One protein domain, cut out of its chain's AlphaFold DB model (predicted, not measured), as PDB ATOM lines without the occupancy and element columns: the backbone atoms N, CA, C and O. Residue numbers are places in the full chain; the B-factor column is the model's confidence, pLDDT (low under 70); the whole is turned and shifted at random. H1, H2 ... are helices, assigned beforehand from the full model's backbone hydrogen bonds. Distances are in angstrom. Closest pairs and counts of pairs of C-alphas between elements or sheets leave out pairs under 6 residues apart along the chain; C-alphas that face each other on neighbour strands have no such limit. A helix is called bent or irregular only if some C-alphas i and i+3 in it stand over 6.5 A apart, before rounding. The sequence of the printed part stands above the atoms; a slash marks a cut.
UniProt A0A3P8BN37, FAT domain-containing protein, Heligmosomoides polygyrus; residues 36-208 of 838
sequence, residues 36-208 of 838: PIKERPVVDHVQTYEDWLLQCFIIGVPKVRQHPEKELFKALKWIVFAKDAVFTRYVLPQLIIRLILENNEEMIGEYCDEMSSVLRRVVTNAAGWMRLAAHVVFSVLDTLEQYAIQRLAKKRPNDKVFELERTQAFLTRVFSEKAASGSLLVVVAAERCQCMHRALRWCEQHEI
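This is residues 36 to 208 of the 838 residues of the protein "FAT domain-containing protein" of Heligmosomoides polygyrus (UniProt A0A3P8BN37). The longest helix, H6, runs through the middle of a rounded helical body, with H2 and H4 on one side of it and H5 and H7 on the other. H3 covers the side of H2 and H4 away from H6, and the hairpin of H8 and H9 packs through H8 on the last part of H5. H2, H3, H4 and H6 make a bundle, a group of helices packed together; over the whole domain the packing is part aligned, part crossed. The printed part has 173 residues, with nine named helices, H1 to H9 in chain order, and no named strand: all helix. It is compact, with a radius of gyration of the C-alphas of 16.0 A and spans of 45 by 42 by 25 A.

H1, residues 42 to 45, touches H2, residues 49 to 63, at residues 52 to 56 alone; the closest C-alphas, of Val 42 and Trp 52, are 6.5 A apart. H2 and H3, residues 69 to 81, form a hairpin at a shallow tilt of 21 degrees, closest at the C-alphas of Val 61 and Phe 73, 6.1 A. H3 and H4, residues 85 to 101, form another, at 26 degrees, closest at the C-alphas of Val 80 and Thr 88, 5.6 A. H4 and H5, residues 105 to 124, touch each five other helices; their own closest C-alphas, of Ile 100 and Ile 108, are 6.9 A apart. H6, residues 129 to 153, touches H4 with residues 136 to 144 alone, the same way at a steep tilt of 43 degrees; the C-alphas of Pro 93 and Val 140 are closest, 4.9 A. H7, residues 160 to 175, forms a hairpin with H6 at 31 degrees, closest at the C-alphas of Ala 148 and Leu 164, 6.1 A. H8, residues 185 to 192, touches H5 at residues 119 to 123 alone, with the C-alphas of Val 123 and Ala 189 closest, 5.4 A. H9, residues 196 to 206, touches H8, opposite ways at 18 degrees, closest at the C-alphas of Val 187 and Ala 199, 4.7 A. H3 and H5 are apart. Each O i to N i+4 pair is within hydrogen-bond range in H5 to H9, against 8 of 11 in H2, 7 of 9 in H3 and 11 of 13 in H4; H1 is too short for such a pair.

H1 begins at C-alpha 42, (-5.962, 40.944, 43.973). H2 is 22.8 A long, H4 24.8 A, H5 29.1 A and H6 36.6 A. H2 and H4 are only just irregular: C-alphas 59 and 62 are 6.7 A apart, C-alphas 90 and 93 6.8 A. H4 has a kink of 25 degrees near residue 92. H9 ends at C-alpha 206, (-6.514, 54.146, 20.229).

The two C-alphas farthest apart, of Ala 127 and Pro 157, are 46.6 A apart. The printed part has no cut and no long link; residues 153 to 158 stand free. Mean pLDDT of the printed part is 77.7, with 29 residues under 70, among them 36 to 40, 78 to 83 and 155 to 162.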
ATOM      1  N   PRO A  36      -9.103  30.572  50.444       59.38
ATOM      2  CA  PRO A  36      -9.489  31.902  50.904       59.38
ATOM      3  C   PRO A  36      -9.546  32.858  49.706       59.38
ATOM      4  O   PRO A  36      -8.579  32.962  48.948       59.38
ATOM      5  N   ILE A  37     -10.695  33.512  49.528       64.88
ATOM      6  CA  ILE A  37     -10.899  34.552  48.516       64.88
ATOM      7  C   ILE A  37     -10.340  35.850  49.095       64.88
ATOM      8  O   ILE A  37     -10.740  36.248  50.189       64.88
ATOM      9  N   LYS A  38      -9.393  36.472  48.392       68.50
ATOM     10  CA  LYS A  38      -8.825  37.772  48.777       68.50
ATOM     11  C   LYS A  38      -9.687  38.923  48.241       68.50
ATOM     12  O   LYS A  38     -10.395  38.745  47.252       68.50
ATOM     13  N   GLU A  39      -9.621  40.077  48.906       67.44
ATOM     14  CA  GLU A  39     -10.275  41.314  48.455       67.44
ATOM     15  C   GLU A  39      -9.674  41.794  47.121       67.44
ATOM     16  O   GLU A  39      -8.537  41.450  46.786       67.44
ATOM     17  N   ARG A  40     -10.460  42.526  46.321       66.56
ATOM     18  CA  ARG A  40      -9.990  43.135  45.067       66.56
ATOM     19  C   ARG A  40      -9.502  44.568  45.327       66.56
ATOM     20  O   ARG A  40     -10.149  45.262  46.109       66.56
ATOM     21  N   PRO A  41      -8.456  45.046  44.631       73.12
ATOM     22  CA  PRO A  41      -7.701  44.363  43.577       73.12
ATOM     23  C   PRO A  41      -6.713  43.313  44.121       73.12
ATOM     24  O   PRO A  41      -5.931  43.557  45.036       73.12
ATOM     25  N   VAL A  42      -6.723  42.121  43.526       79.31
ATOM     26  CA  VAL A  42      -5.962  40.944  43.973       79.31
ATOM     27  C   VAL A  42      -4.452  41.190  43.897       79.31
ATOM     28  O   VAL A  42      -3.712  40.671  44.737       79.31
ATOM     29  N   VAL A  43      -3.991  42.008  42.940       78.44
ATOM     30  CA  VAL A  43      -2.582  42.441  42.816       78.44
ATOM     31  C   VAL A  43      -2.020  42.984  44.131       78.44
ATOM     32  O   VAL A  43      -0.860  42.726  44.448       78.44
ATOM     33  N   ASP A  44      -2.824  43.711  44.907       76.75
ATOM     34  CA  ASP A  44      -2.347  44.414  46.101       76.75
ATOM     35  C   ASP A  44      -2.137  43.470  47.291       76.75
ATOM     36  O   ASP A  44      -1.368  43.766  48.207       76.75
ATOM     37  N   HIS A  45      -2.770  42.295  47.261       76.12
ATOM     38  CA  HIS A  45      -2.802  41.350  48.376       76.12
ATOM     39  C   HIS A  45      -2.006  40.062  48.117       76.12
ATOM     40  O   HIS A  45      -1.981  39.157  48.965       76.12
ATOM     41  N   VAL A  46      -1.378  39.922  46.948       78.69
ATOM     42  CA  VAL A  46      -0.656  38.713  46.529       78.69
ATOM     43  C   VAL A  46       0.814  39.021  46.237       78.69
ATOM     44  O   VAL A  46       1.151  40.068  45.702       78.69
ATOM     45  N   GLN A  47       1.703  38.092  46.607       76.56
ATOM     46  CA  GLN A  47       3.154  38.226  46.426       76.56
ATOM     47  C   GLN A  47       3.717  37.379  45.272       76.56
ATOM     48  O   GLN A  47       4.863  37.587  44.879       76.56
ATOM     49  N   THR A  48       2.949  36.421  44.736       81.31
ATOM     50  CA  THR A  48       3.404  35.482  43.698       81.31
ATOM     51  C   THR A  48       2.512  35.526  42.452       81.31
ATOM     52  O   THR A  48       1.302  35.735  42.529       81.31
ATOM     53  N   TYR A  49       3.119  35.274  41.289       81.12
ATOM     54  CA  TYR A  49       2.428  35.210  39.995       81.12
ATOM     55  C   TYR A  49       1.330  34.138  39.949       81.12
ATOM     56  O   TYR A  49       0.213  34.389  39.501       81.12
ATOM     57  N   GLU A  50       1.663  32.931  40.411       81.00
ATOM     58  CA  GLU A  50       0.779  31.767  40.354       81.00
ATOM     59  C   GLU A  50      -0.440  31.951  41.251       81.00
ATOM     60  O   GLU A  50      -1.558  31.638  40.845       81.00
ATOM     61  N   ASP A  51      -0.241  32.503  42.452       80.94
ATOM     62  CA  ASP A  51      -1.347  32.735  43.371       80.94
ATOM     63  C   ASP A  51      -2.246  33.876  42.865       80.94
ATOM     64  O   ASP A  51      -3.456  33.818  43.074       80.94
ATOM     65  N   TRP A  52      -1.700  34.877  42.159       87.19
ATOM     66  CA  TRP A  52      -2.497  35.949  41.550       87.19
ATOM     67  C   TRP A  52      -3.401  35.386  40.447       87.19
ATOM     68  O   TRP A  52      -4.621  35.549  40.502       87.19
ATOM     69  N   LEU A  53      -2.830  34.617  39.513       82.38
ATOM     70  CA  LEU A  53      -3.582  33.943  38.450       82.38
ATOM     71  C   LEU A  53      -4.670  33.012  38.995       82.38
ATOM     72  O   LEU A  53      -5.810  33.024  38.521       82.38
ATOM     73  N   LEU A  54      -4.316  32.214  40.003       81.19
ATOM     74  CA  LEU A  54      -5.222  31.290  40.674       81.19
ATOM     75  C   LEU A  54      -6.415  32.035  41.290       81.19
ATOM     76  O   LEU A  54      -7.560  31.624  41.102       81.19
ATOM     77  N   GLN A  55      -6.168  33.143  41.990       80.62
ATOM     78  CA  GLN A  55      -7.214  33.956  42.615       80.62
ATOM     79  C   GLN A  55      -8.110  34.634  41.569       80.62
ATOM     80  O   GLN A  55      -9.335  34.548  41.678       80.62
ATOM     81  N   CYS A  56      -7.539  35.198  40.497       81.88
ATOM     82  CA  CYS A  56      -8.312  35.765  39.388       81.88
ATOM     83  C   CYS A  56      -9.254  34.740  38.740       81.88
ATOM     84  O   CYS A  56     -10.372  35.090  38.354       81.88
ATOM     85  N   PHE A  57      -8.835  33.474  38.640       82.38
ATOM     86  CA  PHE A  57      -9.666  32.396  38.105       82.38
ATOM     87  C   PHE A  57     -10.740  31.935  39.105       82.38
ATOM     88  O   PHE A  57     -11.920  31.858  38.758       82.38
ATOM     89  N   ILE A  58     -10.367  31.678  40.365       78.81
ATOM     90  CA  ILE A  58     -11.288  31.191  41.410       78.81
ATOM     91  C   ILE A  58     -12.424  32.177  41.681       78.81
ATOM     92  O   ILE A  58     -13.537  31.737  41.959       78.81
ATOM     93  N   ILE A  59     -12.175  33.485  41.596       79.88
ATOM     94  CA  ILE A  59     -13.202  34.507  41.832       79.88
ATOM     95  C   ILE A  59     -14.258  34.508  40.709       79.88
ATOM     96  O   ILE A  59     -15.448  34.680  40.979       79.88
ATOM     97  N   GLY A  60     -13.855  34.264  39.455       76.31
ATOM     98  CA  GLY A  60     -14.760  34.298  38.300       76.31
ATOM     99  C   GLY A  60     -15.623  33.042  38.127       76.31
ATOM    100  O   GLY A  60     -16.793  33.146  37.762       76.31
ATOM    101  N   VAL A  61     -15.093  31.851  38.430       79.00
ATOM    102  CA  VAL A  61     -15.779  30.562  38.178       79.00
ATOM    103  C   VAL A  61     -17.143  30.414  38.887       79.00
ATOM    104  O   VAL A  61     -18.105  30.003  38.234       79.00
ATOM    105  N   PRO A  62     -17.309  30.748  40.186       75.44
ATOM    106  CA  PRO A  62     -18.588  30.608  40.892       75.44
ATOM    107  C   PRO A  62     -19.707  31.487  40.328       75.44
ATOM    108  O   PRO A  62     -20.885  31.193  40.539       75.44
ATOM    109  N   LYS A  63     -19.339  32.571  39.637       74.62
ATOM    110  CA  LYS A  63     -20.256  33.587  39.116       74.62
ATOM    111  C   LYS A  63     -20.790  33.251  37.718       74.62
ATOM    112  O   LYS A  63     -21.686  33.953  37.256       74.62
ATOM    113  N   VAL A  64     -20.313  32.168  37.092       77.62
ATOM    114  CA  VAL A  64     -20.833  31.645  35.817       77.62
ATOM    115  C   VAL A  64     -22.199  30.980  36.042       77.62
ATOM    116  O   VAL A  64     -22.335  30.018  36.811       77.62
ATOM    117  N   ARG A  65     -23.238  31.520  35.402       71.38
ATOM    118  CA  ARG A  65     -24.651  31.175  35.619       71.38
ATOM    119  C   ARG A  65     -25.157  30.072  34.683       71.38
ATOM    120  O   ARG A  65     -25.980  29.273  35.129       71.38
ATOM    121  N   GLN A  66     -24.702  29.989  33.429       68.25
ATOM    122  CA  GLN A  66     -25.298  29.067  32.446       68.25
ATOM    123  C   GLN A  66     -24.746  27.622  32.530       68.25
ATOM    124  O   GLN A  66     -23.552  27.378  32.710       68.25
ATOM    125  N   HIS A  67     -25.633  26.641  32.342       51.22
ATOM    126  CA  HIS A  67     -25.346  25.198  32.321       51.22
ATOM    127  C   HIS A  67     -25.273  24.736  30.851       51.22
ATOM    128  O   HIS A  67     -26.247  25.002  30.144       51.22
ATOM    129  N   PRO A  68     -24.190  24.111  30.314       64.44
ATOM    130  CA  PRO A  68     -23.217  23.174  30.919       64.44
ATOM    131  C   PRO A  68     -21.797  23.723  31.184       64.44
ATOM    132  O   PRO A  68     -20.949  23.017  31.725       64.44
ATOM    133  N   GLU A  69     -21.511  24.964  30.797       67.81
ATOM    134  CA  GLU A  69     -20.167  25.559  30.887       67.81
ATOM    135  C   GLU A  69     -19.716  25.768  32.339       67.81
ATOM    136  O   GLU A  69     -18.534  25.642  32.652       67.81
ATOM    137  N   LYS A  70     -20.664  25.979  33.256       73.12
ATOM    138  CA  LYS A  70     -20.407  26.007  34.698       73.12
ATOM    139  C   LYS A  70     -19.738  24.727  35.211       73.12
ATOM    140  O   LYS A  70     -18.816  24.814  36.016       73.12
ATOM    141  N   GLU A  71     -20.172  23.555  34.752       70.38
ATOM    142  CA  GLU A  71     -19.575  22.274  35.160       70.38
ATOM    143  C   GLU A  71     -18.185  22.082  34.542       70.38
ATOM    144  O   GLU A  71     -17.283  21.572  35.203       70.38
ATOM    145  N   LEU A  72     -17.971  22.595  33.324       78.44
ATOM    146  CA  LEU A  72     -16.650  22.632  32.699       78.44
ATOM    147  C   LEU A  72     -15.680  23.503  33.511       78.44
ATOM    148  O   LEU A  72     -14.640  23.016  33.941       78.44
ATOM    149  N   PHE A  73     -16.019  24.765  33.784       78.19
ATOM    150  CA  PHE A  73     -15.141  25.669  34.536       78.19
ATOM    151  C   PHE A  73     -14.916  25.216  35.988       78.19
ATOM    152  O   PHE A  73     -13.816  25.379  36.517       78.19
ATOM    153  N   LYS A  74     -15.912  24.580  36.620       75.31
ATOM    154  CA  LYS A  74     -15.739  23.918  37.923       75.31
ATOM    155  C   LYS A  74     -14.745  22.760  37.862       75.31
ATOM    156  O   LYS A  74     -13.916  22.648  38.759       75.31
ATOM    157  N   ALA A  75     -14.795  21.924  36.825       74.81
ATOM    158  CA  ALA A  75     -13.829  20.840  36.646       74.81
ATOM    159  C   ALA A  75     -12.411  21.383  36.386       74.81
ATOM    160  O   ALA A  75     -11.440  20.893  36.963       74.81
ATOM    161  N   LEU A  76     -12.296  22.456  35.592       76.88
ATOM    162  CA  LEU A  76     -11.024  23.121  35.280       76.88
ATOM    163  C   LEU A  76     -10.351  23.763  36.501       76.88
ATOM    164  O   LEU A  76      -9.130  23.918  36.513       76.88
ATOM    165  N   LYS A  77     -11.116  24.069  37.555       72.25
ATOM    166  CA  LYS A  77     -10.615  24.595  38.834       72.25
ATOM    167  C   LYS A  77      -9.465  23.756  39.409       72.25
ATOM    168  O   LYS A  77      -8.550  24.318  39.998       72.25
ATOM    169  N   TRP A  78      -9.465  22.436  39.212       69.38
ATOM    170  CA  TRP A  78      -8.430  21.537  39.741       69.38
ATOM    171  C   TRP A  78      -7.099  21.622  39.012       69.38
ATOM    172  O   TRP A  78      -6.055  21.584  39.656       69.38
ATOM    173  N   ILE A  79      -7.138  21.792  37.691       68.31
ATOM    174  CA  ILE A  79      -5.929  21.999  36.887       68.31
ATOM    175  C   ILE A  79      -5.288  23.331  37.285       68.31
ATOM    176  O   ILE A  79      -4.078  23.427  37.456       68.31
ATOM    177  N   VAL A  80      -6.121  24.340  37.544       65.38
ATOM    178  CA  VAL A  80      -5.665  25.653  38.002       65.38
ATOM    179  C   VAL A  80      -5.126  25.589  39.446       65.38
ATOM    180  O   VAL A  80      -4.086  26.176  39.737       65.38
ATOM    181  N   PHE A  81      -5.723  24.786  40.338       66.69
ATOM    182  CA  PHE A  81      -5.164  24.507  41.674       66.69
ATOM    183  C   PHE A  81      -3.850  23.718  41.660       66.69
ATOM    184  O   PHE A  81      -3.099  23.801  42.633       66.69
ATOM    185  N   ALA A  82      -3.549  22.985  40.585       66.75
ATOM    186  CA  ALA A  82      -2.254  22.333  40.397       66.75
ATOM    187  C   ALA A  82      -1.118  23.332  40.088       66.75
ATOM    188  O   ALA A  82       0.014  22.906  39.877       66.75
ATOM    189  N   LYS A  83      -1.410  24.645  40.101       68.44
ATOM    190  CA  LYS A  83      -0.478  25.757  39.856       68.44
ATOM    191  C   LYS A  83       0.142  25.759  38.455       68.44
ATOM    192  O   LYS A  83       1.174  26.385  38.232       68.44
ATOM    193  N   ASP A  84      -0.518  25.136  37.477       76.50
ATOM    194  CA  ASP A  84      -0.120  25.275  36.076       76.50
ATOM    195  C   ASP A  84      -0.496  26.674  35.555       76.50
ATOM    196  O   ASP A  84      -1.637  26.961  35.163       76.50
ATOM    197  N   ALA A  85       0.487  27.573  35.571       72.19
ATOM    198  CA  ALA A  85       0.323  28.948  35.122       72.19
ATOM    199  C   ALA A  85       0.079  29.062  33.607       72.19
ATOM    200  O   ALA A  85      -0.600  29.995  33.170       72.19
ATOM    201  N   VAL A  86       0.594  28.125  32.801       78.00
ATOM    202  CA  VAL A  86       0.441  28.143  31.336       78.00
ATOM    203  C   VAL A  86      -1.003  27.830  30.973       78.00
ATOM    204  O   VAL A  86      -1.634  28.575  30.217       78.00
ATOM    205  N   PHE A  87      -1.555  26.776  31.572       81.06
ATOM    206  CA  PHE A  87      -2.951  26.413  31.371       81.06
ATOM    207  C   PHE A  87      -3.900  27.510  31.873       81.06
ATOM    208  O   PHE A  87      -4.814  27.926  31.158       81.06
ATOM    209  N   THR A  88      -3.653  28.038  33.076       79.88
ATOM    210  CA  THR A  88      -4.494  29.089  33.677       79.88
ATOM    211  C   THR A  88      -4.532  30.350  32.811       79.88
ATOM    212  O   THR A  88      -5.604  30.916  32.591       79.88
ATOM    213  N   ARG A  89      -3.387  30.746  32.240       82.00
ATOM    214  CA  ARG A  89      -3.292  31.865  31.295       82.00
ATOM    215  C   ARG A  89      -4.142  31.653  30.040       82.00
ATOM    216  O   ARG A  89      -4.752  32.605  29.568       82.00
ATOM    217  N   TYR A  90      -4.191  30.437  29.498       82.69
ATOM    218  CA  TYR A  90      -4.986  30.135  28.302       82.69
ATOM    219  C   TYR A  90      -6.499  30.178  28.571       82.69
ATOM    220  O   TYR A  90      -7.278  30.627  27.728       82.69
ATOM    221  N   VAL A  91      -6.930  29.721  29.750       84.38
ATOM    222  CA  VAL A  91      -8.359  29.615  30.090       84.38
ATOM    223  C   VAL A  91      -8.937  30.940  30.603       84.38
ATOM    224  O   VAL A  91     -10.119  31.214  30.376       84.38
ATOM    225  N   LEU A  92      -8.138  31.791  31.255       85.44
ATOM    226  CA  LEU A  92      -8.607  33.047  31.854       85.44
ATOM    227  C   LEU A  92      -9.342  33.985  30.866       85.44
ATOM    228  O   LEU A  92     -10.441  34.427  31.207       85.44
ATOM    229  N   PRO A  93      -8.847  34.254  29.640       86.19
ATOM    230  CA  PRO A  93      -9.588  35.080  28.691       86.19
ATOM    231  C   PRO A  93     -10.935  34.477  28.276       86.19
ATOM    232  O   PRO A  93     -11.913  35.202  28.109       86.19
ATOM    233  N   GLN A  94     -11.025  33.146  28.170       84.94
ATOM    234  CA  GLN A  94     -12.277  32.453  27.839       84.94
ATOM    235  C   GLN A  94     -13.314  32.596  28.958       84.94
ATOM    236  O   GLN A  94     -14.499  32.781  28.685       84.94
ATOM    237  N   LEU A  95     -12.867  32.559  30.218       85.81
ATOM    238  CA  LEU A  95     -13.719  32.838  31.372       85.81
ATOM    239  C   LEU A  95     -14.257  34.277  31.324       85.81
ATOM    240  O   LEU A  95     -15.449  34.488  31.531       85.81
ATOM    241  N   ILE A  96     -13.408  35.257  31.002       84.06
ATOM    242  CA  ILE A  96     -13.799  36.674  30.924       84.06
ATOM    243  C   ILE A  96     -14.786  36.913  29.776       84.06
ATOM    244  O   ILE A  96     -15.840  37.507  30.003       84.06
ATOM    245  N   ILE A  97     -14.517  36.377  28.577       83.62
ATOM    246  CA  ILE A  97     -15.473  36.398  27.454       83.62
ATOM    247  C   ILE A  97     -16.812  35.824  27.908       83.62
ATOM    248  O   ILE A  97     -17.869  36.377  27.600       83.62
ATOM    249  N   ARG A  98     -16.786  34.734  28.683       83.25
ATOM    250  CA  ARG A  98     -18.019  34.121  29.147       83.25
ATOM    251  C   ARG A  98     -18.799  34.996  30.128       83.25
ATOM    252  O   ARG A  98     -20.019  35.095  30.015       83.25
ATOM    253  N   LEU A  99     -18.118  35.659  31.054       79.81
ATOM    254  CA  LEU A  99     -18.750  36.598  31.983       79.81
ATOM    255  C   LEU A  99     -19.365  37.807  31.254       79.81
ATOM    256  O   LEU A  99     -20.435  38.274  31.650       79.81
ATOM    257  N   ILE A 100     -18.750  38.255  30.151       79.56
ATOM    258  CA  ILE A 100     -19.295  39.303  29.270       79.56
ATOM    259  C   ILE A 100     -20.596  38.837  28.590       79.56
ATOM    260  O   ILE A 100     -21.577  39.585  28.539       79.56
ATOM    261  N   LEU A 101     -20.644  37.581  28.124       76.25
ATOM    262  CA  LEU A 101     -21.853  36.987  27.532       76.25
ATOM    263  C   LEU A 101     -23.020  36.914  28.531       76.25
ATOM    264  O   LEU A 101     -24.170  37.144  28.165       76.25
ATOM    265  N   GLU A 102     -22.734  36.615  29.798       74.81
ATOM    266  CA  GLU A 102     -23.749  36.408  30.842       74.81
ATOM    267  C   GLU A 102     -24.259  37.698  31.509       74.81
ATOM    268  O   GLU A 102     -25.104  37.625  32.403       74.81
ATOM    269  N   ASN A 103     -23.800  38.866  31.045       73.44
ATOM    270  CA  ASN A 103     -24.190  40.196  31.528       73.44
ATOM    271  C   ASN A 103     -23.942  40.420  33.030       73.44
ATOM    272  O   ASN A 103     -24.846  40.801  33.776       73.44
ATOM    273  N   ASN A 104     -22.720  40.153  33.489       76.19
ATOM    274  CA  ASN A 104     -22.335  40.373  34.881       76.19
ATOM    275  C   ASN A 104     -21.524  41.674  35.041       76.19
ATOM    276  O   ASN A 104     -20.302  41.632  35.151       76.19
ATOM    277  N   GLU A 105     -22.203  42.826  35.010       75.00
ATOM    278  CA  GLU A 105     -21.575  44.162  34.993       75.00
ATOM    279  C   GLU A 105     -20.656  44.436  36.195       75.00
ATOM    280  O   GLU A 105     -19.585  45.015  36.020       75.00
ATOM    281  N   GLU A 106     -21.018  43.952  37.387       77.94
ATOM    282  CA  GLU A 106     -20.204  44.057  38.608       77.94
ATOM    283  C   GLU A 106     -18.836  43.383  38.415       77.94
ATOM    284  O   GLU A 106     -17.790  44.003  38.596       77.94
ATOM    285  N   MET A 107     -18.833  42.142  37.917       76.12
ATOM    286  CA  MET A 107     -17.597  41.394  37.663       76.12
ATOM    287  C   MET A 107     -16.768  42.001  36.531       76.12
ATOM    288  O   MET A 107     -15.542  41.978  36.587       76.12
ATOM    289  N   ILE A 108     -17.420  42.517  35.487       78.94
ATOM    290  CA  ILE A 108     -16.753  43.185  34.362       78.94
ATOM    291  C   ILE A 108     -16.006  44.423  34.874       78.94
ATOM    292  O   ILE A 108     -14.829  44.582  34.559       78.94
ATOM    293  N   GLY A 109     -16.649  45.242  35.717       80.81
ATOM    294  CA  GLY A 109     -16.015  46.387  36.375       80.81
ATOM    295  C   GLY A 109     -14.840  45.970  37.258       80.81
ATOM    296  O   GLY A 109     -13.739  46.485  37.092       80.81
ATOM    297  N   GLU A 110     -15.037  44.958  38.102       84.00
ATOM    298  CA  GLU A 110     -13.984  44.413  38.958       84.00
ATOM    299  C   GLU A 110     -12.768  43.874  38.176       84.00
ATOM    300  O   GLU A 110     -11.635  43.972  38.647       84.00
ATOM    301  N   TYR A 111     -12.971  43.240  37.011       85.69
ATOM    302  CA  TYR A 111     -11.871  42.767  36.159       85.69
ATOM    303  C   TYR A 111     -11.187  43.911  35.409       85.69
ATOM    304  O   TYR A 111      -9.970  43.854  35.247       85.69
ATOM    305  N   CYS A 112     -11.922  44.945  34.988       84.44
ATOM    306  CA  CYS A 112     -11.314  46.167  34.461       84.44
ATOM    307  C   CYS A 112     -10.403  46.817  35.508       84.44
ATOM    308  O   CYS A 112      -9.236  47.062  35.222       84.44
ATOM    309  N   ASP A 113     -10.899  47.017  36.731       84.81
ATOM    310  CA  ASP A 113     -10.150  47.691  37.798       84.81
ATOM    311  C   ASP A 113      -8.917  46.877  38.233       84.81
ATOM    312  O   ASP A 113      -7.853  47.445  38.499       84.81
ATOM    313  N   GLU A 114      -9.019  45.541  38.226       88.69
ATOM    314  CA  GLU A 114      -7.888  44.627  38.429       88.69
ATOM    315  C   GLU A 114      -6.806  44.831  37.358       88.69
ATOM    316  O   GLU A 114      -5.639  45.049  37.687       88.69
ATOM    317  N   MET A 115      -7.183  44.792  36.074       88.31
ATOM    318  CA  MET A 115      -6.242  44.951  34.960       88.31
ATOM    319  C   MET A 115      -5.577  46.326  34.978       88.31
ATOM    320  O   MET A 115      -4.357  46.420  34.855       88.31
ATOM    321  N   SER A 116      -6.347  47.386  35.209       86.44
ATOM    322  CA  SER A 116      -5.832  48.746  35.351       86.44
ATOM    323  C   SER A 116      -4.847  48.885  36.517       86.44
ATOM    324  O   SER A 116      -3.833  49.578  36.408       86.44
ATOM    325  N   SER A 117      -5.093  48.185  37.628       86.06
ATOM    326  CA  SER A 117      -4.196  48.174  38.791       86.06
ATOM    327  C   SER A 117      -2.887  47.424  38.514       86.06
ATOM    328  O   SER A 117      -1.822  47.926  38.885       86.06
ATOM    329  N   VAL A 118      -2.932  46.299  37.781       86.44
ATOM    330  CA  VAL A 118      -1.718  45.628  37.262       86.44
ATOM    331  C   VAL A 118      -0.905  46.603  36.410       86.44
ATOM    332  O   VAL A 118       0.292  46.776  36.640       86.44
ATOM    333  N   LEU A 119      -1.545  47.274  35.447       85.69
ATOM    334  CA  LEU A 119      -0.859  48.171  34.514       85.69
ATOM    335  C   LEU A 119      -0.230  49.378  35.227       85.69
ATOM    336  O   LEU A 119       0.936  49.683  34.978       85.69
ATOM    337  N   ARG A 120      -0.933  50.015  36.175       86.44
ATOM    338  CA  ARG A 120      -0.369  51.099  37.007       86.44
ATOM    339  C   ARG A 120       0.878  50.658  37.770       86.44
ATOM    340  O   ARG A 120       1.851  51.406  37.847       86.44
ATOM    341  N   ARG A 121       0.866  49.440  38.314       82.56
ATOM    342  CA  ARG A 121       1.992  48.899  39.081       82.56
ATOM    343  C   ARG A 121       3.192  48.558  38.205       82.56
ATOM    344  O   ARG A 121       4.325  48.740  38.626       82.56
ATOM    345  N   VAL A 122       2.950  48.114  36.978       82.75
ATOM    346  CA  VAL A 122       4.005  47.841  35.993       82.75
ATOM    347  C   VAL A 122       4.710  49.126  35.562       82.75
ATOM    348  O   VAL A 122       5.920  49.111  35.344       82.75
ATOM    349  N   VAL A 123       3.986  50.247  35.475       81.31
ATOM    350  CA  VAL A 123       4.585  51.552  35.156       81.31
ATOM    351  C   VAL A 123       5.557  52.013  36.247       81.31
ATOM    352  O   VAL A 123       6.583  52.607  35.918       81.31
ATOM    353  N   THR A 124       5.273  51.719  37.520       79.56
ATOM    354  CA  THR A 124       6.152  52.075  38.648       79.56
ATOM    355  C   THR A 124       7.247  51.041  38.905       79.56
ATOM    356  O   THR A 124       8.375  51.415  39.201       79.56
ATOM    357  N   ASN A 125       6.949  49.748  38.767       73.88
ATOM    358  CA  ASN A 125       7.910  48.661  38.917       73.88
ATOM    359  C   ASN A 125       7.615  47.520  37.931       73.88
ATOM    360  O   ASN A 125       6.762  46.659  38.160       73.88
ATOM    361  N   ALA A 126       8.383  47.481  36.843       63.31
ATOM    362  CA  ALA A 126       8.256  46.479  35.789       63.31
ATOM    363  C   ALA A 126       9.048  45.180  36.058       63.31
ATOM    364  O   ALA A 126       9.222  44.378  35.136       63.31
ATOM    365  N   ALA A 127       9.595  44.973  37.264       66.94
ATOM    366  CA  ALA A 127      10.467  43.838  37.567       66.94
ATOM    367  C   ALA A 127       9.717  42.622  38.141       66.94
ATOM    368  O   ALA A 127       8.740  42.733  38.884       66.94
ATOM    369  N   GLY A 128      10.218  41.424  37.823       73.44
ATOM    370  CA  GLY A 128       9.734  40.161  38.384       73.44
ATOM    371  C   GLY A 128       8.357  39.740  37.866       73.44
ATOM    372  O   GLY A 128       8.085  39.779  36.665       73.44
ATOM    373  N   TRP A 129       7.486  39.304  38.778       78.88
ATOM    374  CA  TRP A 129       6.184  38.735  38.425       78.88
ATOM    375  C   TRP A 129       5.171  39.756  37.890       78.88
ATOM    376  O   TRP A 129       4.244  39.362  37.183       78.88
ATOM    377  N   MET A 130       5.373  41.052  38.149       82.31
ATOM    378  CA  MET A 130       4.523  42.124  37.615       82.31
ATOM    379  C   MET A 130       4.540  42.152  36.085       82.31
ATOM    380  O   MET A 130       3.496  42.292  35.450       82.31
ATOM    381  N   ARG A 131       5.712  41.923  35.477       80.31
ATOM    382  CA  ARG A 131       5.848  41.817  34.018       80.31
ATOM    383  C   ARG A 131       5.047  40.639  33.467       80.31
ATOM    384  O   ARG A 131       4.339  40.783  32.476       80.31
ATOM    385  N   LEU A 132       5.117  39.483  34.129       80.50
ATOM    386  CA  LEU A 132       4.366  38.287  33.732       80.50
ATOM    387  C   LEU A 132       2.852  38.517  33.828       80.50
ATOM    388  O   LEU A 132       2.124  38.156  32.904       80.50
ATOM    389  N   ALA A 133       2.385  39.172  34.895       84.69
ATOM    390  CA  ALA A 133       0.985  39.562  35.043       84.69
ATOM    391  C   ALA A 133       0.537  40.509  33.913       84.69
ATOM    392  O   ALA A 133      -0.517  40.290  33.318       84.69
ATOM    393  N   ALA A 134       1.367  41.489  33.533       85.81
ATOM    394  CA  ALA A 134       1.094  42.376  32.399       85.81
ATOM    395  C   ALA A 134       0.920  41.607  31.080       85.81
ATOM    396  O   ALA A 134      -0.044  41.840  30.356       85.81
ATOM    397  N   HIS A 135       1.784  40.625  30.788       82.75
ATOM    398  CA  HIS A 135       1.646  39.785  29.590       82.75
ATOM    399  C   HIS A 135       0.346  38.967  29.570       82.75
ATOM    400  O   HIS A 135      -0.206  38.710  28.495       82.75
ATOM    401  N   VAL A 136      -0.160  38.555  30.737       84.69
ATOM    402  CA  VAL A 136      -1.475  37.908  30.842       84.69
ATOM    403  C   VAL A 136      -2.573  38.909  30.505       84.69
ATOM    404  O   VAL A 136      -3.416  38.594  29.665       84.69
ATOM    405  N   VAL A 137      -2.530  40.115  31.083       87.94
ATOM    406  CA  VAL A 137      -3.481  41.198  30.778       87.94
ATOM    407  C   VAL A 137      -3.484  41.509  29.280       87.94
ATOM    408  O   VAL A 137      -4.547  41.496  28.665       87.94
ATOM    409  N   PHE A 138      -2.310  41.666  28.663       86.75
ATOM    410  CA  PHE A 138      -2.176  41.877  27.220       86.75
ATOM    411  C   PHE A 138      -2.809  40.744  26.410       86.75
ATOM    412  O   PHE A 138      -3.551  41.008  25.471       86.75
ATOM    413  N   SER A 139      -2.601  39.484  26.809       84.81
ATOM    414  CA  SER A 139      -3.238  38.354  26.122       84.81
ATOM    415  C   SER A 139      -4.761  38.353  26.254       84.81
ATOM    416  O   SER A 139      -5.451  37.997  25.302       84.81
ATOM    417  N   VAL A 140      -5.305  38.789  27.396       87.38
ATOM    418  CA  VAL A 140      -6.757  38.927  27.549       87.38
ATOM    419  C   VAL A 140      -7.279  40.012  26.607       87.38
ATOM    420  O   VAL A 140      -8.215  39.742  25.857       87.38
ATOM    421  N   LEU A 141      -6.648  41.191  26.578       87.94
ATOM    422  CA  LEU A 141      -7.035  42.283  25.679       87.94
ATOM    423  C   LEU A 141      -6.986  41.850  24.204       87.94
ATOM    424  O   LEU A 141      -7.977  42.012  23.494       87.94
ATOM    425  N   ASP A 142      -5.904  41.193  23.776       86.44
ATOM    426  CA  ASP A 142      -5.747  40.681  22.409       86.44
ATOM    427  C   ASP A 142      -6.870  39.697  22.032       86.44
ATOM    428  O   ASP A 142      -7.470  39.790  20.958       86.44
ATOM    429  N   THR A 143      -7.198  38.747  22.919       85.81
ATOM    430  CA  THR A 143      -8.272  37.773  22.647       85.81
ATOM    431  C   THR A 143      -9.653  38.419  22.586       85.81
ATOM    432  O   THR A 143     -10.482  37.992  21.781       85.81
ATOM    433  N   LEU A 144      -9.906  39.454  23.392       85.50
ATOM    434  CA  LEU A 144     -11.158  40.210  23.372       85.50
ATOM    435  C   LEU A 144     -11.297  41.032  22.083       85.50
ATOM    436  O   LEU A 144     -12.372  41.039  21.481       85.50
ATOM    437  N   GLU A 145     -10.216  41.652  21.603       84.88
ATOM    438  CA  GLU A 145     -10.193  42.333  20.303       84.88
ATOM    439  C   GLU A 145     -10.425  41.358  19.143       84.88
ATOM    440  O   GLU A 145     -11.288  41.589  18.292       84.88
ATOM    441  N   GLN A 146      -9.709  40.228  19.122       85.44
ATOM    442  CA  GLN A 146      -9.910  39.184  18.113       85.44
ATOM    443  C   GLN A 146     -11.347  38.659  18.137       85.44
ATOM    444  O   GLN A 146     -11.953  38.449  17.081       85.44
ATOM    445  N   TYR A 147     -11.911  38.470  19.330       84.81
ATOM    446  CA  TYR A 147     -13.299  38.072  19.501       84.81
ATOM    447  C   TYR A 147     -14.253  39.115  18.905       84.81
ATOM    448  O   TYR A 147     -15.128  38.750  18.114       84.81
ATOM    449  N   ALA A 148     -14.050  40.405  19.191       82.62
ATOM    450  CA  ALA A 148     -14.844  41.490  18.617       82.62
ATOM    451  C   ALA A 148     -14.766  41.506  17.075       82.62
ATOM    452  O   ALA A 148     -15.803  41.503  16.405       82.62
ATOM    453  N   ILE A 149     -13.564  41.409  16.495       82.88
ATOM    454  CA  ILE A 149     -13.342  41.391  15.035       82.88
ATOM    455  C   ILE A 149     -14.026  40.181  14.380       82.88
ATOM    456  O   ILE A 149     -14.765  40.317  13.398       82.88
ATOM    457  N   GLN A 150     -13.841  38.979  14.933       82.25
ATOM    458  CA  GLN A 150     -14.471  37.766  14.402       82.25
ATOM    459  C   GLN A 150     -16.004  37.833  14.467       82.25
ATOM    460  O   GLN A 150     -16.698  37.279  13.601       82.25
ATOM    461  N   ARG A 151     -16.553  38.508  15.483       75.69
ATOM    462  CA  ARG A 151     -17.996  38.718  15.641       75.69
ATOM    463  C   ARG A 151     -18.546  39.758  14.665       75.69
ATOM    464  O   ARG A 151     -19.637  39.529  14.123       75.69
ATOM    465  N   LEU A 152     -17.790  40.813  14.355       77.62
ATOM    466  CA  LEU A 152     -18.117  41.755  13.276       77.62
ATOM    467  C   LEU A 152     -18.212  41.032  11.924       77.62
ATOM    468  O   LEU A 152     -19.218  41.167  11.223       77.62
ATOM    469  N   ALA A 153     -17.245  40.164  11.607       79.56
ATOM    470  CA  ALA A 153     -17.192  39.447  10.330       79.56
ATOM    471  C   ALA A 153     -18.373  38.470  10.100       79.56
ATOM    472  O   ALA A 153     -18.909  38.370   8.994       79.56
ATOM    473  N   LYS A 154     -18.835  37.744  11.129       75.06
ATOM    474  CA  LYS A 154     -19.864  36.685  10.994       75.06
ATOM    475  C   LYS A 154     -21.306  37.206  11.121       75.06
ATOM    476  O   LYS A 154     -21.931  36.955  12.144       75.06
ATOM    477  N   LYS A 155     -21.855  37.997  10.180       58.59
ATOM    478  CA  LYS A 155     -23.242  38.583  10.190       58.59
ATOM    479  C   LYS A 155     -24.356  37.606  10.674       58.59
ATOM    480  O   LYS A 155     -24.604  36.589  10.044       58.59
ATOM    481  N   ARG A 156     -25.024  37.914  11.795       59.00
ATOM    482  CA  ARG A 156     -26.142  37.208  12.479       59.00
ATOM    483  C   ARG A 156     -26.983  38.278  13.211       59.00
ATOM    484  O   ARG A 156     -26.365  39.248  13.627       59.00
ATOM    485  N   PRO A 157     -28.315  38.173  13.367       55.09
ATOM    486  CA  PRO A 157     -29.130  39.396  13.454       55.09
ATOM    487  C   PRO A 157     -29.361  40.018  14.850       55.09
ATOM    488  O   PRO A 157     -29.385  41.237  14.908       55.09
ATOM    489  N   ASN A 158     -29.486  39.262  15.959       54.38
ATOM    490  CA  ASN A 158     -30.076  39.829  17.201       54.38
ATOM    491  C   ASN A 158     -29.177  39.843  18.463       54.38
ATOM    492  O   ASN A 158     -29.097  40.880  19.110       54.38
ATOM    493  N   ASP A 159     -28.422  38.785  18.791       57.09
ATOM    494  CA  ASP A 159     -27.532  38.783  19.988       57.09
ATOM    495  C   ASP A 159     -26.211  39.546  19.780       57.09
ATOM    496  O   ASP A 159     -25.379  39.690  20.671       57.09
ATOM    497  N   LYS A 160     -25.996  40.040  18.563       58.72
ATOM    498  CA  LYS A 160     -24.740  40.647  18.140       58.72
ATOM    499  C   LYS A 160     -24.444  42.005  18.729       58.72
ATOM    500  O   LYS A 160     -23.278  42.303  18.953       58.72
ATOM    501  N   VAL A 161     -25.475  42.832  18.848       62.66
ATOM    502  CA  VAL A 161     -25.311  44.250  19.154       62.66
ATOM    503  C   VAL A 161     -24.875  44.378  20.609       62.66
ATOM    504  O   VAL A 161     -23.788  44.872  20.870       62.66
ATOM    505  N   PHE A 162     -25.607  43.743  21.526       68.44
ATOM    506  CA  PHE A 162     -25.300  43.795  22.953       68.44
ATOM    507  C   PHE A 162     -23.986  43.089  23.340       68.44
ATOM    508  O   PHE A 162     -23.243  43.609  24.165       68.44
ATOM    509  N   GLU A 163     -23.655  41.922  22.767       72.38
ATOM    510  CA  GLU A 163     -22.380  41.235  23.068       72.38
ATOM    511  C   GLU A 163     -21.163  42.044  22.591       72.38
ATOM    512  O   GLU A 163     -20.146  42.133  23.289       72.38
ATOM    513  N   LEU A 164     -21.265  42.618  21.390       74.25
ATOM    514  CA  LEU A 164     -20.215  43.435  20.797       74.25
ATOM    515  C   LEU A 164     -20.055  44.745  21.567       74.25
ATOM    516  O   LEU A 164     -18.935  45.064  21.949       74.25
ATOM    517  N   GLU A 165     -21.153  45.446  21.850       77.38
ATOM    518  CA  GLU A 165     -21.155  46.693  22.620       77.38
ATOM    519  C   GLU A 165     -20.549  46.493  24.008       77.38
ATOM    520  O   GLU A 165     -19.740  47.305  24.435       77.38
ATOM    521  N   ARG A 166     -20.850  45.383  24.696       78.06
ATOM    522  CA  ARG A 166     -20.246  45.077  26.006       78.06
ATOM    523  C   ARG A 166     -18.758  44.760  25.912       78.06
ATOM    524  O   ARG A 166     -17.984  45.202  26.756       78.06
ATOM    525  N   THR A 167     -18.348  44.004  24.893       80.06
ATOM    526  CA  THR A 167     -16.922  43.712  24.662       80.06
ATOM    527  C   THR A 167     -16.168  45.003  24.335       80.06
ATOM    528  O   THR A 167     -15.095  45.246  24.877       80.06
ATOM    529  N   GLN A 168     -16.754  45.868  23.505       80.56
ATOM    530  CA  GLN A 168     -16.213  47.185  23.185       80.56
ATOM    531  C   GLN A 168     -16.199  48.100  24.410       80.56
ATOM    532  O   GLN A 168     -15.201  48.767  24.626       80.56
ATOM    533  N   ALA A 169     -17.227  48.090  25.260       82.06
ATOM    534  CA  ALA A 169     -17.258  48.868  26.497       82.06
ATOM    535  C   ALA A 169     -16.153  48.441  27.477       82.06
ATOM    536  O   ALA A 169     -15.500  49.300  28.068       82.06
ATOM    537  N   PHE A 170     -15.896  47.131  27.606       83.50
ATOM    538  CA  PHE A 170     -14.772  46.611  28.392       83.50
ATOM    539  C   PHE A 170     -13.433  47.130  27.857       83.50
ATOM    540  O   PHE A 170     -12.627  47.667  28.617       83.50
ATOM    541  N   LEU A 171     -13.213  47.007  26.543       82.62
ATOM    542  CA  LEU A 171     -11.986  47.476  25.899       82.62
ATOM    543  C   LEU A 171     -11.834  48.994  26.056       82.62
ATOM    544  O   LEU A 171     -10.791  49.450  26.508       82.62
ATOM    545  N   THR A 172     -12.880  49.774  25.776       82.88
ATOM    546  CA  THR A 172     -12.870  51.236  25.915       82.88
ATOM    547  C   THR A 172     -12.555  51.662  27.344       82.88
ATOM    548  O   THR A 172     -11.766  52.581  27.520       82.88
ATOM    549  N   ARG A 173     -13.091  50.990  28.374       81.50
ATOM    550  CA  ARG A 173     -12.786  51.328  29.773       81.50
ATOM    551  C   ARG A 173     -11.294  51.177  30.074       81.50
ATOM    552  O   ARG A 173     -10.696  52.125  30.571       81.50
ATOM    553  N   VAL A 174     -10.685  50.051  29.702       80.12
ATOM    554  CA  VAL A 174      -9.252  49.799  29.947       80.12
ATOM    555  C   VAL A 174      -8.356  50.693  29.076       80.12
ATOM    556  O   VAL A 174      -7.382  51.253  29.570       80.12
ATOM    557  N   PHE A 175      -8.695  50.881  27.796       81.44
ATOM    558  CA  PHE A 175      -7.923  51.722  26.871       81.44
ATOM    559  C   PHE A 175      -8.139  53.229  27.065       81.44
ATOM    560  O   PHE A 175      -7.350  54.007  26.547       81.44
ATOM    561  N   SER A 176      -9.164  53.669  27.802       78.00
ATOM    562  CA  SER A 176      -9.398  55.097  28.090       78.00
ATOM    563  C   SER A 176      -8.541  55.647  29.232       78.00
ATOM    564  O   SER A 176      -8.442  56.864  29.400       78.00
ATOM    565  N   GLU A 177      -7.915  54.772  30.022       77.19
ATOM    566  CA  GLU A 177      -7.089  55.195  31.146       77.19
ATOM    567  C   GLU A 177      -5.766  55.808  30.678       77.19
ATOM    568  O   GLU A 177      -4.965  55.191  29.968       77.19
ATOM    569  N   LYS A 178      -5.515  57.037  31.132       75.06
ATOM    570  CA  LYS A 178      -4.289  57.781  30.850       75.06
ATOM    571  C   LYS A 178      -3.311  57.691  32.013       75.06
ATOM    572  O   LYS A 178      -3.703  57.733  33.179       75.06
ATOM    573  N   ALA A 179      -2.028  57.604  31.688       70.81
ATOM    574  CA  ALA A 179      -0.954  57.772  32.654       70.81
ATOM    575  C   ALA A 179      -0.780  59.259  33.027       70.81
ATOM    576  O   ALA A 179      -1.290  60.153  32.350       70.81
ATOM    577  N   ALA A 180       0.009  59.539  34.070       61.34
ATOM    578  CA  ALA A 180       0.343  60.906  34.492       61.34
ATOM    579  C   ALA A 180       1.031  61.748  33.391       61.34
ATOM    580  O   ALA A 180       1.055  62.971  33.478       61.34
ATOM    581  N   SER A 181       1.571  61.101  32.352       56.66
ATOM    582  CA  SER A 181       2.198  61.725  31.182       56.66
ATOM    583  C   SER A 181       1.221  62.130  30.070       56.66
ATOM    584  O   SER A 181       1.667  62.677  29.069       56.66
ATOM    585  N   GLY A 182      -0.079  61.832  30.194       65.56
ATOM    586  CA  GLY A 182      -1.093  62.116  29.167       65.56
ATOM    587  C   GLY A 182      -1.259  61.035  28.084       65.56
ATOM    588  O   GLY A 182      -2.313  61.001  27.444       65.56
ATOM    589  N   SER A 183      -0.280  60.132  27.936       72.50
ATOM    590  CA  SER A 183      -0.316  58.943  27.061       72.50
ATOM    591  C   SER A 183      -1.168  57.811  27.649       72.50
ATOM    592  O   SER A 183      -1.419  57.770  28.860       72.50
ATOM    593  N   LEU A 184      -1.579  56.852  26.815       80.88
ATOM    594  CA  LEU A 184      -2.357  55.698  27.274       80.88
ATOM    595  C   LEU A 184      -1.567  54.809  28.242       80.88
ATOM    596  O   LEU A 184      -0.428  54.416  27.974       80.88
ATOM    597  N   LEU A 185      -2.203  54.419  29.352       81.88
ATOM    598  CA  LEU A 185      -1.592  53.569  30.377       81.88
ATOM    599  C   LEU A 185      -1.117  52.227  29.801       81.88
ATOM    600  O   LEU A 185      -0.039  51.746  30.150       81.88
ATOM    601  N   VAL A 186      -1.902  51.645  28.889       83.81
ATOM    602  CA  VAL A 186      -1.596  50.361  28.243       83.81
ATOM    603  C   VAL A 186      -0.337  50.458  27.369       83.81
ATOM    604  O   VAL A 186       0.492  49.551  27.397       83.81
ATOM    605  N   VAL A 187      -0.153  51.572  26.648       84.38
ATOM    606  CA  VAL A 187       1.020  51.808  25.785       84.38
ATOM    607  C   VAL A 187       2.279  51.949  26.637       84.38
ATOM    608  O   VAL A 187       3.257  51.238  26.416       84.38
ATOM    609  N   VAL A 188       2.233  52.772  27.690       83.81
ATOM    610  CA  VAL A 188       3.373  52.960  28.605       83.81
ATOM    611  C   VAL A 188       3.732  51.653  29.325       83.81
ATOM    612  O   VAL A 188       4.911  51.322  29.472       83.81
ATOM    613  N   ALA A 189       2.736  50.872  29.750       84.19
ATOM    614  CA  ALA A 189       2.967  49.564  30.361       84.19
ATOM    615  C   ALA A 189       3.584  48.560  29.370       84.19
ATOM    616  O   ALA A 189       4.479  47.796  29.748       84.19
ATOM    617  N   ALA A 190       3.152  48.568  28.105       84.50
ATOM    618  CA  ALA A 190       3.708  47.723  27.051       84.50
ATOM    619  C   ALA A 190       5.165  48.093  26.721       84.50
ATOM    620  O   ALA A 190       6.002  47.191  26.626       84.50
ATOM    621  N   GLU A 191       5.498  49.388  26.650       81.38
ATOM    622  CA  GLU A 191       6.879  49.874  26.491       81.38
ATOM    623  C   GLU A 191       7.781  49.381  27.638       81.38
ATOM    624  O   GLU A 191       8.856  48.814  27.412       81.38
ATOM    625  N   ARG A 192       7.321  49.511  28.890       80.88
ATOM    626  CA  ARG A 192       8.049  49.030  30.082       80.88
ATOM    627  C   ARG A 192       8.221  47.507  30.099       80.88
ATOM    628  O   ARG A 192       9.241  47.012  30.574       80.88
ATOM    629  N   CYS A 193       7.265  46.761  29.545       77.19
ATOM    630  CA  CYS A 193       7.350  45.305  29.379       77.19
ATOM    631  C   CYS A 193       8.138  44.861  28.138       77.19
ATOM    632  O   CYS A 193       8.260  43.658  27.914       77.19
ATOM    633  N   GLN A 194       8.681  45.791  27.344       75.06
ATOM    634  CA  GLN A 194       9.395  45.510  26.090       75.06
ATOM    635  C   GLN A 194       8.526  44.848  24.995       75.06
ATOM    636  O   GLN A 194       9.056  44.191  24.099       75.06
ATOM    637  N   CYS A 195       7.203  45.049  25.036       78.00
ATOM    638  CA  CYS A 195       6.233  44.581  24.032       78.00
ATOM    639  C   CYS A 195       5.967  45.675  22.981       78.00
ATOM    640  O   CYS A 195       4.861  46.213  22.884       78.00
ATOM    641  N   MET A 196       6.997  46.055  22.221       78.62
ATOM    642  CA  MET A 196       6.960  47.268  21.388       78.62
ATOM    643  C   MET A 196       5.944  47.210  20.240       78.62
ATOM    644  O   MET A 196       5.340  48.223  19.909       78.62
ATOM    645  N   HIS A 197       5.694  46.033  19.662       80.38
ATOM    646  CA  HIS A 197       4.717  45.882  18.578       80.38
ATOM    647  C   HIS A 197       3.281  46.079  19.075       80.38
ATOM    648  O   HIS A 197       2.472  46.704  18.392       80.38
ATOM    649  N   ARG A 198       2.969  45.598  20.288       81.94
ATOM    650  CA  ARG A 198       1.685  45.879  20.949       81.94
ATOM    651  C   ARG A 198       1.548  47.355  21.290       81.94
ATOM    652  O   ARG A 198       0.499  47.931  21.028       81.94
ATOM    653  N   ALA A 199       2.612  47.955  21.830       85.75
ATOM    654  CA  ALA A 199       2.643  49.382  22.130       85.75
ATOM    655  C   ALA A 199       2.349  50.209  20.871       85.75
ATOM    656  O   ALA A 199       1.453  51.043  20.904       85.75
ATOM    657  N   LEU A 200       3.022  49.906  19.753       86.75
ATOM    658  CA  LEU A 200       2.800  50.564  18.466       86.75
ATOM    659  C   LEU A 200       1.355  50.396  17.989       86.75
ATOM    660  O   LEU A 200       0.675  51.381  17.720       86.75
ATOM    661  N   ARG A 201       0.866  49.151  17.943       85.44
ATOM    662  CA  ARG A 201      -0.490  48.840  17.484       85.44
ATOM    663  C   ARG A 201      -1.552  49.587  18.289       85.44
ATOM    664  O   ARG A 201      -2.467  50.161  17.710       85.44
ATOM    665  N   TRP A 202      -1.457  49.560  19.617       84.25
ATOM    666  CA  TRP A 202      -2.430  50.235  20.476       84.25
ATOM    667  C   TRP A 202      -2.304  51.753  20.416       84.25
ATOM    668  O   TRP A 202      -3.325  52.431  20.484       84.25
ATOM    669  N   CYS A 203      -1.090  52.275  20.237       84.62
ATOM    670  CA  CYS A 203      -0.855  53.691  19.990       84.62
ATOM    671  C   CYS A 203      -1.602  54.137  18.720       84.62
ATOM    672  O   CYS A 203      -2.468  55.005  18.789       84.62
ATOM    673  N   GLU A 204      -1.385  53.469  17.584       83.88
ATOM    674  CA  GLU A 204      -2.051  53.802  16.314       83.88
ATOM    675  C   GLU A 204      -3.576  53.607  16.363       83.88
ATOM    676  O   GLU A 204      -4.330  54.399  15.806       83.88
ATOM    677  N   GLN A 205      -4.057  52.560  17.038       81.62
ATOM    678  CA  GLN A 205      -5.481  52.216  17.048       81.62
ATOM    679  C   GLN A 205      -6.314  53.084  18.008       81.62
ATOM    680  O   GLN A 205      -7.488  53.330  17.725       81.62
ATOM    681  N   HIS A 206      -5.751  53.509  19.145       74.88
ATOM    682  CA  HIS A 206      -6.514  54.146  20.229       74.88
ATOM    683  C   HIS A 206      -6.128  55.598  20.530       74.88
ATOM    684  O   HIS A 206      -6.942  56.305  21.128       74.88
ATOM    685  N   GLU A 207      -4.940  56.070  20.141       69.69
ATOM    686  CA  GLU A 207      -4.552  57.473  20.367       69.69
ATOM    687  C   GLU A 207      -4.937  58.405  19.206       69.69
ATOM    688  O   GLU A 207      -5.106  59.605  19.436       69.69
ATOM    689  N   ILE A 208      -5.161  57.878  17.993       71.12
ATOM    690  CA  ILE A 208      -5.629  58.675  16.848       71.12
ATOM    691  C   ILE A 208      -7.089  59.080  17.071       71.12
ATOM    692  O   ILE A 208      -8.025  58.299  16.880       71.12
TER     693      ILE A 208